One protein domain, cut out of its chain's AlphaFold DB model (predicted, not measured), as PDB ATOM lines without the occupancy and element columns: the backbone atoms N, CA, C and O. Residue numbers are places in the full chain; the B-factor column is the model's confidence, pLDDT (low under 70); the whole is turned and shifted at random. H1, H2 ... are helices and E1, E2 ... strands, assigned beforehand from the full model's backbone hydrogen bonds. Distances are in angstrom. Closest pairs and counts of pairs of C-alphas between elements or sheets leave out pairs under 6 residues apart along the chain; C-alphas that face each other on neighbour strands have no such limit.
ATOM      1  N   GLY A  30      22.249  74.354  23.580       57.09
ATOM      2  CA  GLY A  30      21.269  75.094  24.377       57.09
ATOM      3  C   GLY A  30      21.722  75.495  25.775       57.09
ATOM      4  O   GLY A  30      21.323  74.843  26.735       57.09
ATOM      5  N   ARG A  31      22.492  76.585  25.914       74.00
ATOM      6  CA  ARG A  31      22.619  77.199  27.242       74.00
ATOM      7  C   ARG A  31      21.213  77.612  27.726       74.00
ATOM      8  O   ARG A  31      20.427  78.096  26.904       74.00
ATOM      9  N   PRO A  32      20.875  77.390  29.008       81.00
ATOM     10  CA  PRO A  32      19.566  77.745  29.555       81.00
ATOM     11  C   PRO A  32      19.380  79.267  29.599       81.00
ATOM     12  O   PRO A  32      20.355  80.012  29.516       81.00
ATOM     13  N   TYR A  33      18.141  79.737  29.754       86.69
ATOM     14  CA  TYR A  33      17.848  81.175  29.831       86.69
ATOM     15  C   TYR A  33      18.602  81.849  30.978       86.69
ATOM     16  O   TYR A  33      19.230  82.883  30.760       86.69
ATOM     17  N   ASP A  34      18.663  81.198  32.139       89.44
ATOM     18  CA  ASP A  34      19.377  81.694  33.319       89.44
ATOM     19  C   ASP A  34      20.849  82.004  33.037       89.44
ATOM     20  O   ASP A  34      21.386  82.985  33.542       89.44
ATOM     21  N   TYR A  35      21.504  81.231  32.163       90.81
ATOM     22  CA  TYR A  35      22.879  81.533  31.769       90.81
ATOM     23  C   TYR A  35      22.986  82.922  31.126       90.81
ATOM     24  O   TYR A  35      23.894  83.691  31.440       90.81
ATOM     25  N   TYR A  36      22.071  83.239  30.208       90.12
ATOM     26  CA  TYR A  36      22.075  84.522  29.511       90.12
ATOM     27  C   TYR A  36      21.685  85.663  30.451       90.12
ATOM     28  O   TYR A  36      22.273  86.740  30.354       90.12
ATOM     29  N   ARG A  37      20.772  85.407  31.396       92.81
ATOM     30  CA  ARG A  37      20.383  86.361  32.444       92.81
ATOM     31  C   ARG A  37      21.556  86.730  33.344       92.81
ATOM     32  O   ARG A  37      21.772  87.908  33.606       92.81
ATOM     33  N   GLU A  38      22.347  85.749  33.772       94.12
ATOM     34  CA  GLU A  38      23.546  86.018  34.569       94.12
ATOM     35  C   GLU A  38      24.601  86.774  33.760       94.12
ATOM     36  O   GLU A  38      25.153  87.759  34.245       94.12
ATOM     37  N   LYS A  39      24.822  86.399  32.492       93.00
ATOM     38  CA  LYS A  39      25.762  87.122  31.622       93.00
ATOM     39  C   LYS A  39      25.370  88.566  31.347       93.00
ATOM     40  O   LYS A  39      26.261  89.390  31.179       93.00
ATOM     41  N   LEU A  40      24.080  88.895  31.345       94.19
ATOM     42  CA  LEU A  40      23.635  90.278  31.174       94.19
ATOM     43  C   LEU A  40      24.144  91.193  32.296       94.19
ATOM     44  O   LEU A  40      24.445  92.352  32.039       94.19
ATOM     45  N   LYS A  41      24.292  90.675  33.522       93.75
ATOM     46  CA  LYS A  41      24.802  91.445  34.670       93.75
ATOM     47  C   LYS A  41      26.284  91.805  34.542       93.75
ATOM     48  O   LYS A  41      26.749  92.693  35.246       93.75
ATOM     49  N   GLU A  42      27.017  91.100  33.683       92.88
ATOM     50  CA  GLU A  42      28.438  91.341  33.415       92.88
ATOM     51  C   GLU A  42      28.662  92.374  32.294       92.88
ATOM     52  O   GLU A  42      29.798  92.788  32.084       92.88
ATOM     53  N   VAL A  43      27.611  92.780  31.569       91.62
ATOM     54  CA  VAL A  43      27.713  93.743  30.462       91.62
ATOM     55  C   VAL A  43      28.069  95.128  31.000       91.62
ATOM     56  O   VAL A  43      27.363  95.662  31.859       91.62
ATOM     57  N   ASN A  44      29.124  95.736  30.457       91.06
ATOM     58  CA  ASN A  44      29.536  97.090  30.796       91.06
ATOM     59  C   ASN A  44      29.479  98.005  29.567       91.06
ATOM     60  O   ASN A  44      30.283  97.893  28.653       91.06
ATOM     61  N   ILE A  45      28.561  98.972  29.591       88.50
ATOM     62  CA  ILE A  45      28.337  99.905  28.478       88.50
ATOM     63  C   ILE A  45      29.123 101.223  28.598       88.50
ATOM     64  O   ILE A  45      28.915 102.118  27.780       88.50
ATOM     65  N   SER A  46      29.990 101.386  29.611       87.12
ATOM     66  CA  SER A  46      30.678 102.661  29.897       87.12
ATOM     67  C   SER A  46      31.436 103.229  28.699       87.12
ATOM     68  O   SER A  46      31.423 104.439  28.477       87.12
ATOM     69  N   ASP A  47      32.045 102.347  27.910       88.00
ATOM     70  CA  ASP A  47      32.893 102.689  26.765       88.00
ATOM     71  C   ASP A  47      32.275 102.222  25.436       88.00
ATOM     72  O   ASP A  47      32.960 102.054  24.426       88.00
ATOM     73  N   GLY A  48      30.954 102.028  25.435       89.56
ATOM     74  CA  GLY A  48      30.224 101.360  24.367       89.56
ATOM     75  C   GLY A  48      30.149  99.849  24.571       89.56
ATOM     76  O   GLY A  48      30.584  99.304  25.577       89.56
ATOM     77  N   VAL A  49      29.536  99.179  23.605       92.75
ATOM     78  CA  VAL A  49      29.154  97.769  23.669       92.75
ATOM     79  C   VAL A  49      30.061  96.973  22.745       92.75
ATOM     80  O   VAL A  49      30.145  97.265  21.549       92.75
ATOM     81  N   SER A  50      30.720  95.949  23.270       92.81
ATOM     82  CA  SER A  50      31.487  94.991  22.469       92.81
ATOM     83  C   SER A  50      30.582  94.071  21.638       92.81
ATOM     84  O   SER A  50      29.368  93.987  21.837       92.81
ATOM     85  N   LYS A  51      31.180  93.331  20.695       90.69
ATOM     86  CA  LYS A  51      30.457  92.339  19.881       90.69
ATOM     87  C   LYS A  51      29.781  91.286  20.767       90.69
ATOM     88  O   LYS A  51      28.628  90.922  20.538       90.69
ATOM     89  N   GLU A  52      30.495  90.801  21.776       91.81
ATOM     90  CA  GLU A  52      30.043  89.766  22.699       91.81
ATOM     91  C   GLU A  52      28.903  90.271  23.587       91.81
ATOM     92  O   GLU A  52      27.889  89.588  23.731       91.81
ATOM     93  N   GLU A  53      29.026  91.484  24.123       94.00
ATOM     94  CA  GLU A  53      27.978  92.109  24.936       94.00
ATOM     95  C   GLU A  53      26.708  92.355  24.123       94.00
ATOM     96  O   GLU A  53      25.613  92.059  24.596       94.00
ATOM     97  N   ALA A  54      26.839  92.799  22.870       94.00
ATOM     98  CA  ALA A  54      25.697  92.997  21.985       94.00
ATOM     99  C   ALA A  54      24.928  91.689  21.745       94.00
ATOM    100  O   ALA A  54      23.696  91.672  21.768       94.00
ATOM    101  N   ILE A  55      25.642  90.572  21.575       93.44
ATOM    102  CA  ILE A  55      25.032  89.243  21.452       93.44
ATOM    103  C   ILE A  55      24.275  88.863  22.731       93.44
ATOM    104  O   ILE A  55      23.142  88.387  22.639       93.44
ATOM    105  N   ILE A  56      24.865  89.091  23.910       94.50
ATOM    106  CA  ILE A  56      24.213  88.815  25.200       94.50
ATOM    107  C   ILE A  56      22.954  89.671  25.379       94.50
ATOM    108  O   ILE A  56      21.913  89.143  25.783       94.50
ATOM    109  N   ILE A  57      23.017  90.959  25.033       94.94
ATOM    110  CA  ILE A  57      21.871  91.876  25.050       94.94
ATOM    111  C   ILE A  57      20.756  91.344  24.142       94.94
ATOM    112  O   ILE A  57      19.622  91.174  24.587       94.94
ATOM    113  N   ALA A  58      21.072  91.005  22.890       94.38
ATOM    114  CA  ALA A  58      20.073  90.527  21.937       94.38
ATOM    115  C   ALA A  58      19.460  89.175  22.341       94.38
ATOM    116  O   ALA A  58      18.264  88.956  22.151       94.38
ATOM    117  N   GLN A  59      20.248  88.271  22.929       93.62
ATOM    118  CA  GLN A  59      19.734  87.012  23.473       93.62
ATOM    119  C   GLN A  59      18.734  87.258  24.605       93.62
ATOM    120  O   GLN A  59      17.661  86.657  24.600       93.62
ATOM    121  N   ASN A  60      19.052  88.160  25.536       95.12
ATOM    122  CA  ASN A  60      18.156  88.507  26.640       95.12
ATOM    123  C   ASN A  60      16.888  89.217  26.166       95.12
ATOM    124  O   ASN A  60      15.811  88.889  26.650       95.12
ATOM    125  N   TYR A  61      16.989  90.090  25.164       93.94
ATOM    126  CA  TYR A  61      15.819  90.706  24.540       93.94
ATOM    127  C   TYR A  61      14.841  89.658  23.990       93.94
ATOM    128  O   TYR A  61      13.638  89.741  24.222       93.94
ATOM    129  N   ILE A  62      15.342  88.629  23.299       91.88
ATOM    130  CA  ILE A  62      14.490  87.543  22.792       91.88
ATOM    131  C   ILE A  62      13.830  86.781  23.946       91.88
ATOM    132  O   ILE A  62      12.650  86.447  23.850       91.88
ATOM    133  N   ILE A  63      14.569  86.515  25.027       92.25
ATOM    134  CA  ILE A  63      14.018  85.868  26.225       92.25
ATOM    135  C   ILE A  63      12.888  86.727  26.813       92.25
ATOM    136  O   ILE A  63      11.801  86.201  27.040       92.25
ATOM    137  N   ASP A  64      13.090  88.042  26.954       93.44
ATOM    138  CA  ASP A  64      12.061  88.975  27.432       93.44
ATOM    139  C   ASP A  64      10.807  88.946  26.551       93.44
ATOM    140  O   ASP A  64       9.687  88.946  27.060       93.44
ATOM    141  N   MET A  65      10.966  88.921  25.224       92.12
ATOM    142  CA  MET A  65       9.829  88.860  24.300       92.12
ATOM    143  C   MET A  65       9.068  87.534  24.418       92.12
ATOM    144  O   MET A  65       7.838  87.522  24.422       92.12
ATOM    145  N   ILE A  66       9.776  86.415  24.581       90.44
ATOM    146  CA  ILE A  66       9.157  85.100  24.804       90.44
ATOM    147  C   ILE A  66       8.378  85.072  26.123       90.44
ATOM    148  O   ILE A  66       7.264  84.546  26.163       90.44
ATOM    149  N   GLU A  67       8.945  85.632  27.192       90.56
ATOM    150  CA  GLU A  67       8.299  85.730  28.507       90.56
ATOM    151  C   GLU A  67       7.063  86.641  28.474       90.56
ATOM    152  O   GLU A  67       6.070  86.349  29.137       90.56
ATOM    153  N   LYS A  68       7.074  87.683  27.632       92.69
ATOM    154  CA  LYS A  68       5.907  88.540  27.345       92.69
ATOM    155  C   LYS A  68       4.837  87.870  26.475       92.69
ATOM    156  O   LYS A  68       3.767  88.442  26.294       92.69
ATOM    157  N   GLY A  69       5.094  86.665  25.961       89.88
ATOM    158  CA  GLY A  69       4.142  85.906  25.148       89.88
ATOM    159  C   GLY A  69       4.222  86.176  23.643       89.88
ATOM    160  O   GLY A  69       3.325  85.771  22.907       89.88
ATOM    161  N   GLU A  70       5.286  86.818  23.156       89.06
ATOM    162  CA  GLU A  70       5.474  87.077  21.726       89.06
ATOM    163  C   GLU A  70       5.901  85.796  20.983       89.06
ATOM    164  O   GLU A  70       7.084  85.462  20.848       89.06
ATOM    165  N   GLU A  71       4.917  85.059  20.464       85.88
ATOM    166  CA  GLU A  71       5.086  83.744  19.823       85.88
ATOM    167  C   GLU A  71       6.070  83.731  18.639       85.88
ATOM    168  O   GLU A  71       6.689  82.705  18.343       85.88
ATOM    169  N   PHE A  72       6.260  84.865  17.958       86.38
ATOM    170  CA  PHE A  72       7.256  84.986  16.890       86.38
ATOM    171  C   PHE A  72       8.667  84.631  17.382       86.38
ATOM    172  O   PHE A  72       9.387  83.877  16.722       86.38
ATOM    173  N   PHE A  73       9.040  85.111  18.569       87.12
ATOM    174  CA  PHE A  73      10.383  84.959  19.121       87.12
ATOM    175  C   PHE A  73      10.681  83.531  19.581       87.12
ATOM    176  O   PHE A  73      11.834  83.103  19.521       87.12
ATOM    177  N   ARG A  74       9.656  82.734  19.917       86.94
ATOM    178  CA  ARG A  74       9.820  81.298  20.227       86.94
ATOM    179  C   ARG A  74      10.374  80.492  19.052       86.94
ATOM    180  O   ARG A  74      10.931  79.412  19.246       86.94
ATOM    181  N   LYS A  75      10.237  81.006  17.826       87.44
ATOM    182  CA  LYS A  75      10.770  80.374  16.612       87.44
ATOM    183  C   LYS A  75      12.277  80.597  16.451       87.44
ATOM    184  O   LYS A  75      12.882  79.942  15.602       87.44
ATOM    185  N   LEU A  76      12.890  81.494  17.227       86.56
ATOM    186  CA  LEU A  76      14.311  81.826  17.125       86.56
ATOM    187  C   LEU A  76      15.200  80.830  17.871       86.56
ATOM    188  O   LEU A  76      14.909  80.381  18.979       86.56
ATOM    189  N   VAL A  77      16.341  80.504  17.268       85.31
ATOM    190  CA  VAL A  77      17.387  79.679  17.875       85.31
ATOM    191  C   VAL A  77      18.350  80.584  18.641       85.31
ATOM    192  O   VAL A  77      19.414  80.949  18.144       85.31
ATOM    193  N   ILE A  78      17.973  80.912  19.879       82.81
ATOM    194  CA  ILE A  78      18.704  81.831  20.774       82.81
ATOM    195  C   ILE A  78      20.170  81.426  20.963       82.81
ATOM    196  O   ILE A  78      21.036  82.284  21.095       82.81
ATOM    197  N   SER A  79      20.480  80.127  20.944       79.75
ATOM    198  CA  SER A  79      21.832  79.626  21.209       79.75
ATOM    199  C   SER A  79      22.819  79.771  20.049       79.75
ATOM    200  O   SER A  79      23.996  79.460  20.229       79.75
ATOM    201  N   LYS A  80      22.372  80.206  18.864       83.56
ATOM    202  CA  LYS A  80      23.219  80.310  17.663       83.56
ATOM    203  C   LYS A  80      23.114  81.676  16.964       83.56
ATOM    204  O   LYS A  80      22.856  81.691  15.760       83.56
ATOM    205  N   PRO A  81      23.292  82.802  17.676       88.50
ATOM    206  CA  PRO A  81      23.338  84.110  17.037       88.50
ATOM    207  C   PRO A  81      24.586  84.229  16.157       88.50
ATOM    208  O   PRO A  81      25.615  83.612  16.438       88.50
ATOM    209  N   GLN A  82      24.502  85.039  15.110       88.81
ATOM    210  CA  GLN A  82      25.635  85.402  14.264       88.81
ATOM    211  C   GLN A  82      25.721  86.917  14.153       88.81
ATOM    212  O   GLN A  82      24.707  87.571  13.948       88.81
ATOM    213  N   LEU A  83      26.920  87.481  14.262       88.12
ATOM    214  CA  LEU A  83      27.121  88.883  13.921       88.12
ATOM    215  C   LEU A  83      27.138  89.017  12.392       88.12
ATOM    216  O   LEU A  83      27.836  88.262  11.717       88.12
ATOM    217  N   SER A  84      26.374  89.960  11.849       86.12
ATOM    218  CA  SER A  84      26.456  90.316  10.436       86.12
ATOM    219  C   SER A  84      27.673  91.206  10.205       86.12
ATOM    220  O   SER A  84      27.804  92.266  10.817       86.12
ATOM    221  N   GLU A  85      28.544  90.777   9.297       80.75
ATOM    222  CA  GLU A  85      29.674  91.566   8.787       80.75
ATOM    223  C   GLU A  85      29.459  91.976   7.320       80.75
ATOM    224  O   GLU A  85      30.375  92.445   6.651       80.75
ATOM    225  N   ASP A  86      28.241  91.793   6.805       77.00
ATOM    226  CA  ASP A  86      27.882  92.163   5.440       77.00
ATOM    227  C   ASP A  86      28.004  93.694   5.245       77.00
ATOM    228  O   ASP A  86      27.436  94.466   6.035       77.00
ATOM    229  N   PRO A  87      28.716  94.158   4.201       72.12
ATOM    230  CA  PRO A  87      28.868  95.578   3.886       72.12
ATOM    231  C   PRO A  87      27.540  96.330   3.770       72.12
ATOM    232  O   PRO A  87      27.420  97.443   4.270       72.12
ATOM    233  N   TRP A  88      26.504  95.716   3.190       74.25
ATOM    234  CA  TRP A  88      25.202  96.363   3.011       74.25
ATOM    235  C   TRP A  88      24.572  96.782   4.344       74.25
ATOM    236  O   TRP A  88      23.960  97.844   4.469       74.25
ATOM    237  N   TYR A  89      24.751  95.934   5.350       69.69
ATOM    238  CA  TYR A  89      24.282  96.139   6.709       69.69
ATOM    239  C   TYR A  89      25.196  97.101   7.476       69.69
ATOM    240  O   TYR A  89      24.725  98.072   8.066       69.69
ATOM    241  N   THR A  90      26.503  96.863   7.431       67.88
ATOM    242  CA  THR A  90      27.491  97.630   8.203       67.88
ATOM    243  C   THR A  90      27.685  99.063   7.704       67.88
ATOM    244  O   THR A  90      27.987  99.940   8.513       67.88
ATOM    245  N   ASP A  91      27.445  99.346   6.420       69.81
ATOM    246  CA  ASP A  91      27.503 100.708   5.879       69.81
ATOM    247  C   ASP A  91      26.258 101.538   6.190       69.81
ATOM    248  O   ASP A  91      26.367 102.751   6.384       69.81
ATOM    249  N   ARG A  92      25.082 100.899   6.244       68.56
ATOM    250  CA  ARG A  92      23.795 101.571   6.478       68.56
ATOM    251  C   ARG A  92      23.494 101.792   7.960       68.56
ATOM    252  O   ARG A  92      22.815 102.755   8.294       68.56
ATOM    253  N   PHE A  93      24.007 100.919   8.821       78.62
ATOM    254  CA  PHE A  93      23.753 100.894  10.262       78.62
ATOM    255  C   PHE A  93      25.089 100.894  11.015       78.62
ATOM    256  O   PHE A  93      25.505  99.920  11.648       78.62
ATOM    257  N   ARG A  94      25.845 101.986  10.849       78.75
ATOM    258  CA  ARG A  94      27.208 102.110  11.392       78.75
ATOM    259  C   ARG A  94      27.230 102.193  12.911       78.75
ATOM    260  O   ARG A  94      28.245 101.838  13.514       78.75
ATOM    261  N   GLU A  95      26.136 102.634  13.516       88.19
ATOM    262  CA  GLU A  95      26.002 102.817  14.958       88.19
ATOM    263  C   GLU A  95      25.463 101.563  15.650       88.19
ATOM    264  O   GLU A  95      25.368 101.535  16.873       88.19
ATOM    265  N   GLU A  96      25.169 100.503  14.895       90.56
ATOM    266  CA  GLU A  96      24.514  99.303  15.394       90.56
ATOM    267  C   GLU A  96      25.346  98.041  15.159       90.56
ATOM    268  O   GLU A  96      26.006  97.839  14.136       90.56
ATOM    269  N   TRP A  97      25.298  97.150  16.138       91.81
ATOM    270  CA  TRP A  97      25.600  95.746  15.952       91.81
ATOM    271  C   TRP A  97      24.388  95.049  15.356       91.81
ATOM    272  O   TRP A  97      23.261  95.247  15.804       91.81
ATOM    273  N   ILE A  98      24.633  94.203  14.362       91.00
ATOM    274  CA  ILE A  98      23.584  93.503  13.626       91.00
ATOM    275  C   ILE A  98      23.713  92.026  13.925       91.00
ATOM    276  O   ILE A  98      24.711  91.403  13.571       91.00
ATOM    277  N   ILE A  99      22.713  91.470  14.597       91.81
ATOM    278  CA  ILE A  99      22.767  90.118  15.138       91.81
ATOM    279  C   ILE A  99      21.662  89.293  14.491       91.81
ATOM    280  O   ILE A  99      20.473  89.578  14.615       91.81
ATOM    281  N   LEU A 100      22.075  88.255  13.780       90.56
ATOM    282  CA  LEU A 100      21.230  87.344  13.036       90.56
ATOM    283  C   LEU A 100      20.895  86.135  13.908       90.56
ATOM    284  O   LEU A 100      21.782  85.408  14.357       90.56
ATOM    285  N   PHE A 101      19.608  85.880  14.106       89.81
ATOM    286  CA  PHE A 101      19.111  84.701  14.803       89.81
ATOM    287  C   PHE A 101      18.474  83.732  13.809       89.81
ATOM    288  O   PHE A 101      17.531  84.117  13.111       89.81
ATOM    289  N   PRO A 102      18.929  82.468  13.745       88.31
ATOM    290  CA  PRO A 102      18.289  81.471  12.906       88.31
ATOM    291  C   PRO A 102      16.850  81.250  13.365       88.31
ATOM    292  O   PRO A 102      16.589  81.105  14.559       88.31
ATOM    293  N   MET A 103      15.925  81.150  12.420       87.19
ATOM    294  CA  MET A 103      14.541  80.770  12.679       87.19
ATOM    295  C   MET A 103      14.317  79.287  12.382       87.19
ATOM    296  O   MET A 103      14.851  78.731  11.421       87.19
ATOM    297  N   ARG A 104      13.471  78.640  13.186       79.25
ATOM    298  CA  ARG A 104      12.929  77.309  12.902       79.25
ATOM    299  C   ARG A 104      11.636  77.460  12.099       79.25
ATOM    300  O   ARG A 104      10.565  77.601  12.683       79.25
ATOM    301  N   TYR A 105      11.733  77.433  10.769       75.12
ATOM    302  CA  TYR A 105      10.579  77.462   9.860       75.12
ATOM    303  C   TYR A 105      10.603  76.260   8.903       75.12
ATOM    304  O   TYR A 105      11.005  76.356   7.746       75.12
ATOM    305  N   GLY A 106      10.188  75.085   9.390       71.31
ATOM    306  CA  GLY A 106      10.230  73.851   8.597       71.31
ATOM    307  C   GLY A 106      11.634  73.578   8.036       71.31
ATOM    308  O   GLY A 106      12.608  73.567   8.787       71.31
ATOM    309  N   PHE A 107      11.742  73.388   6.717       66.12
ATOM    310  CA  PHE A 107      13.019  73.192   6.012       66.12
ATOM    311  C   PHE A 107      13.707  74.500   5.578       66.12
ATOM    312  O   PHE A 107      14.860  74.471   5.148       66.12
ATOM    313  N   LEU A 108      13.026  75.644   5.681       67.62
ATOM    314  CA  LEU A 108      13.565  76.945   5.289       67.62
ATOM    315  C   LEU A 108      14.410  77.518   6.430       67.62
ATOM    316  O   LEU A 108      13.919  77.776   7.528       67.62
ATOM    317  N   LYS A 109      15.700  77.740   6.154       69.12
ATOM    318  CA  LYS A 109      16.579  78.511   7.037       69.12
ATOM    319  C   LYS A 109      16.406  79.990   6.723       69.12
ATOM    320  O   LYS A 109      16.960  80.481   5.743       69.12
ATOM    321  N   THR A 110      15.647  80.683   7.557       84.44
ATOM    322  CA  THR A 110      15.561  82.145   7.544       84.44
ATOM    323  C   THR A 110      16.240  82.719   8.782       84.44
ATOM    324  O   THR A 110      16.515  82.004   9.751       84.44
ATOM    325  N   TRP A 111      16.539  84.013   8.731       85.81
ATOM    326  CA  TRP A 111      17.171  84.750   9.816       85.81
ATOM    327  C   TRP A 111      16.253  85.882  10.242       85.81
ATOM    328  O   TRP A 111      15.686  86.565   9.390       85.81
ATOM    329  N   ASN A 112      16.127  86.084  11.546       87.56
ATOM    330  CA  ASN A 112      15.638  87.347  12.076       87.56
ATOM    331  C   ASN A 112      16.831  88.228  12.436       87.56
ATOM    332  O   ASN A 112      17.859  87.717  12.880       87.56
ATOM    333  N   VAL A 113      16.679  89.534  12.265       88.31
ATOM    334  CA  VAL A 113      17.730  90.510  12.548       88.31
ATOM    335  C   VAL A 113      17.356  91.286  13.804       88.31
ATOM    336  O   VAL A 113      16.226  91.755  13.919       88.31
ATOM    337  N   ILE A 114      18.294  91.395  14.741       90.56
ATOM    338  CA  ILE A 114      18.204  92.257  15.922       90.56
ATOM    339  C   ILE A 114      19.321  93.296  15.835       90.56
ATOM    340  O   ILE A 114      20.474  92.943  15.575       90.56
ATOM    341  N   TYR A 115      18.977  94.559  16.071       91.75
ATOM    342  CA  TYR A 115      19.912  95.681  16.040       91.75
ATOM    343  C   TYR A 115      20.174  96.179  17.457       91.75
ATOM    344  O   TYR A 115      19.229  96.501  18.176       91.75
ATOM    345  N   VAL A 116      21.444  96.261  17.849       93.06
ATOM    346  CA  VAL A 116      21.864  96.757  19.168       93.06
ATOM    347  C   VAL A 116      22.740  97.984  18.982       93.06
ATOM    348  O   VAL A 116      23.759  97.910  18.300       93.06
ATOM    349  N   ASN A 117      22.380  99.110  19.589       93.00
ATOM    350  CA  ASN A 117      23.173 100.330  19.501       93.00
ATOM    351  C   ASN A 117      24.560 100.128  20.146       93.00
ATOM    352  O   ASN A 117      24.671  99.706  21.297       93.00
ATOM    353  N   LYS A 118      25.628 100.461  19.413       92.06
ATOM    354  CA  LYS A 118      27.029 100.286  19.831       92.06
ATOM    355  C   LYS A 118      27.417 101.135  21.035       92.06
ATOM    356  O   LYS A 118      28.403 100.817  21.685       92.06
ATOM    357  N   LYS A 119      26.701 102.223  21.311       92.50
ATOM    358  CA  LYS A 119      27.004 103.147  22.408       92.50
ATOM    359  C   LYS A 119      26.135 102.884  23.632       92.50
ATOM    360  O   LYS A 119      26.647 102.910  24.741       92.50
ATOM    361  N   THR A 120      24.836 102.670  23.435       92.56
ATOM    362  CA  THR A 120      23.867 102.589  24.541       92.56
ATOM    363  C   THR A 120      23.492 101.160  24.918       92.56
ATOM    364  O   THR A 120      22.994 100.937  26.016       92.56
ATOM    365  N   GLY A 121      23.703 100.187  24.025       92.25
ATOM    366  CA  GLY A 121      23.208  98.822  24.209       92.25
ATOM    367  C   GLY A 121      21.697  98.681  24.051       92.25
ATOM    368  O   GLY A 121      21.160  97.602  24.283       92.25
ATOM    369  N   GLU A 122      20.997  99.733  23.631       93.00
ATOM    370  CA  GLU A 122      19.564  99.661  23.365       93.00
ATOM    371  C   GLU A 122      19.280  98.804  22.127       93.00
ATOM    372  O   GLU A 122      19.974  98.891  21.110       93.00
ATOM    373  N   VAL A 123      18.233  97.980  22.208       92.00
ATOM    374  CA  VAL A 123      17.728  97.219  21.063       92.00
ATOM    375  C   VAL A 123      16.807  98.125  20.252       92.00
ATOM    376  O   VAL A 123      15.731  98.490  20.717       92.00
ATOM    377  N   VAL A 124      17.247  98.509  19.053       80.75
ATOM    378  CA  VAL A 124      16.603  99.560  18.240       80.75
ATOM    379  C   VAL A 124      15.515  98.991  17.329       80.75
ATOM    380  O   VAL A 124      14.541  99.670  17.014       80.75
ATOM    381  N   ASP A 125      15.657  97.734  16.909       70.00
ATOM    382  CA  ASP A 125      14.652  97.042  16.110       70.00
ATOM    383  C   ASP A 125      14.830  95.524  16.225       70.00
ATOM    384  O   ASP A 125      15.951  95.007  16.310       70.00
ATOM    385  N   GLY A 126      13.711  94.808  16.245       54.59
ATOM    386  CA  GLY A 126      13.668  93.376  16.482       54.59
ATOM    387  C   GLY A 126      12.424  92.742  15.886       54.59
ATOM    388  O   GLY A 126      11.606  92.191  16.610       54.59
TER     389      GLY A 126
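Overview. This is residues 30 to 126 of the 130 residues of an uncharacterized protein of Omnitrophica WOR_2 bacterium RIFOXYC2_FULL_45_15 (UniProt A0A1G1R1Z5). A long antiparallel hairpin, E1 and E2, with short E3 beside E2, makes a small sheet; H2 crosses one face of it, and H1 packs on H2 on the side away from the sheet. H3 only grazes the sheet, and the long stretch between H2 and H3 adds a short pairing beside E1. The printed part has 97 residues, with three named helices followed by three named strands, sheet order E1 - E2 - E3, antiparallel, class mixed. It is compact, with a radius of gyration of the C-alphas of 13.1 A, and spans 39 by 33 by 21 A.

Arrangement. H1, residues 33 to 40, touches H2, residues 51 to 67, in a helical hairpin: the closest C-alphas, of Leu 40 and Ile 56, are 6.2 A apart, at a steep tilt of 43 degrees, opposite ways. The meander, each strand the antiparallel neighbour of the one before, is E1, residues 96 to 105, E2, residues 108 to 117, and E3, residues 123 to 125. H2 is on this sheet, in two layers, at a height of 7.3 A, across the strands at 70 degrees to E2 on the local plane; its closest C-alphas to E2, Ala 54 and Val 116, are 6.1 A apart. N 99 and O 114 are within hydrogen-bond range at 2.9 A, as are N 124 and O 115 at 3.0 A. H3, residues 87 to 92, only grazes the sheet with residues 89 to 90. Each O i to N i+4 pair is within range in H1 and H2, and 1 of 2 in H3.

Along the chain. H1 begins at C-alpha 33 (17.848, 81.175, 29.831). H2 measures 24.7 A, E1 26.5 A and E2 29.0 A. E3 ends at C-alpha 125 (14.652, 97.042, 16.110).

Size, cuts and confidence. The C-alphas farthest apart, of Ser 46 and Phe 107, are 41.8 A apart. The printed part has no cut; the link from H2 to H3 is long. Residues 30, 89 to 92, 107 to 109 and 126 have pLDDT under 70.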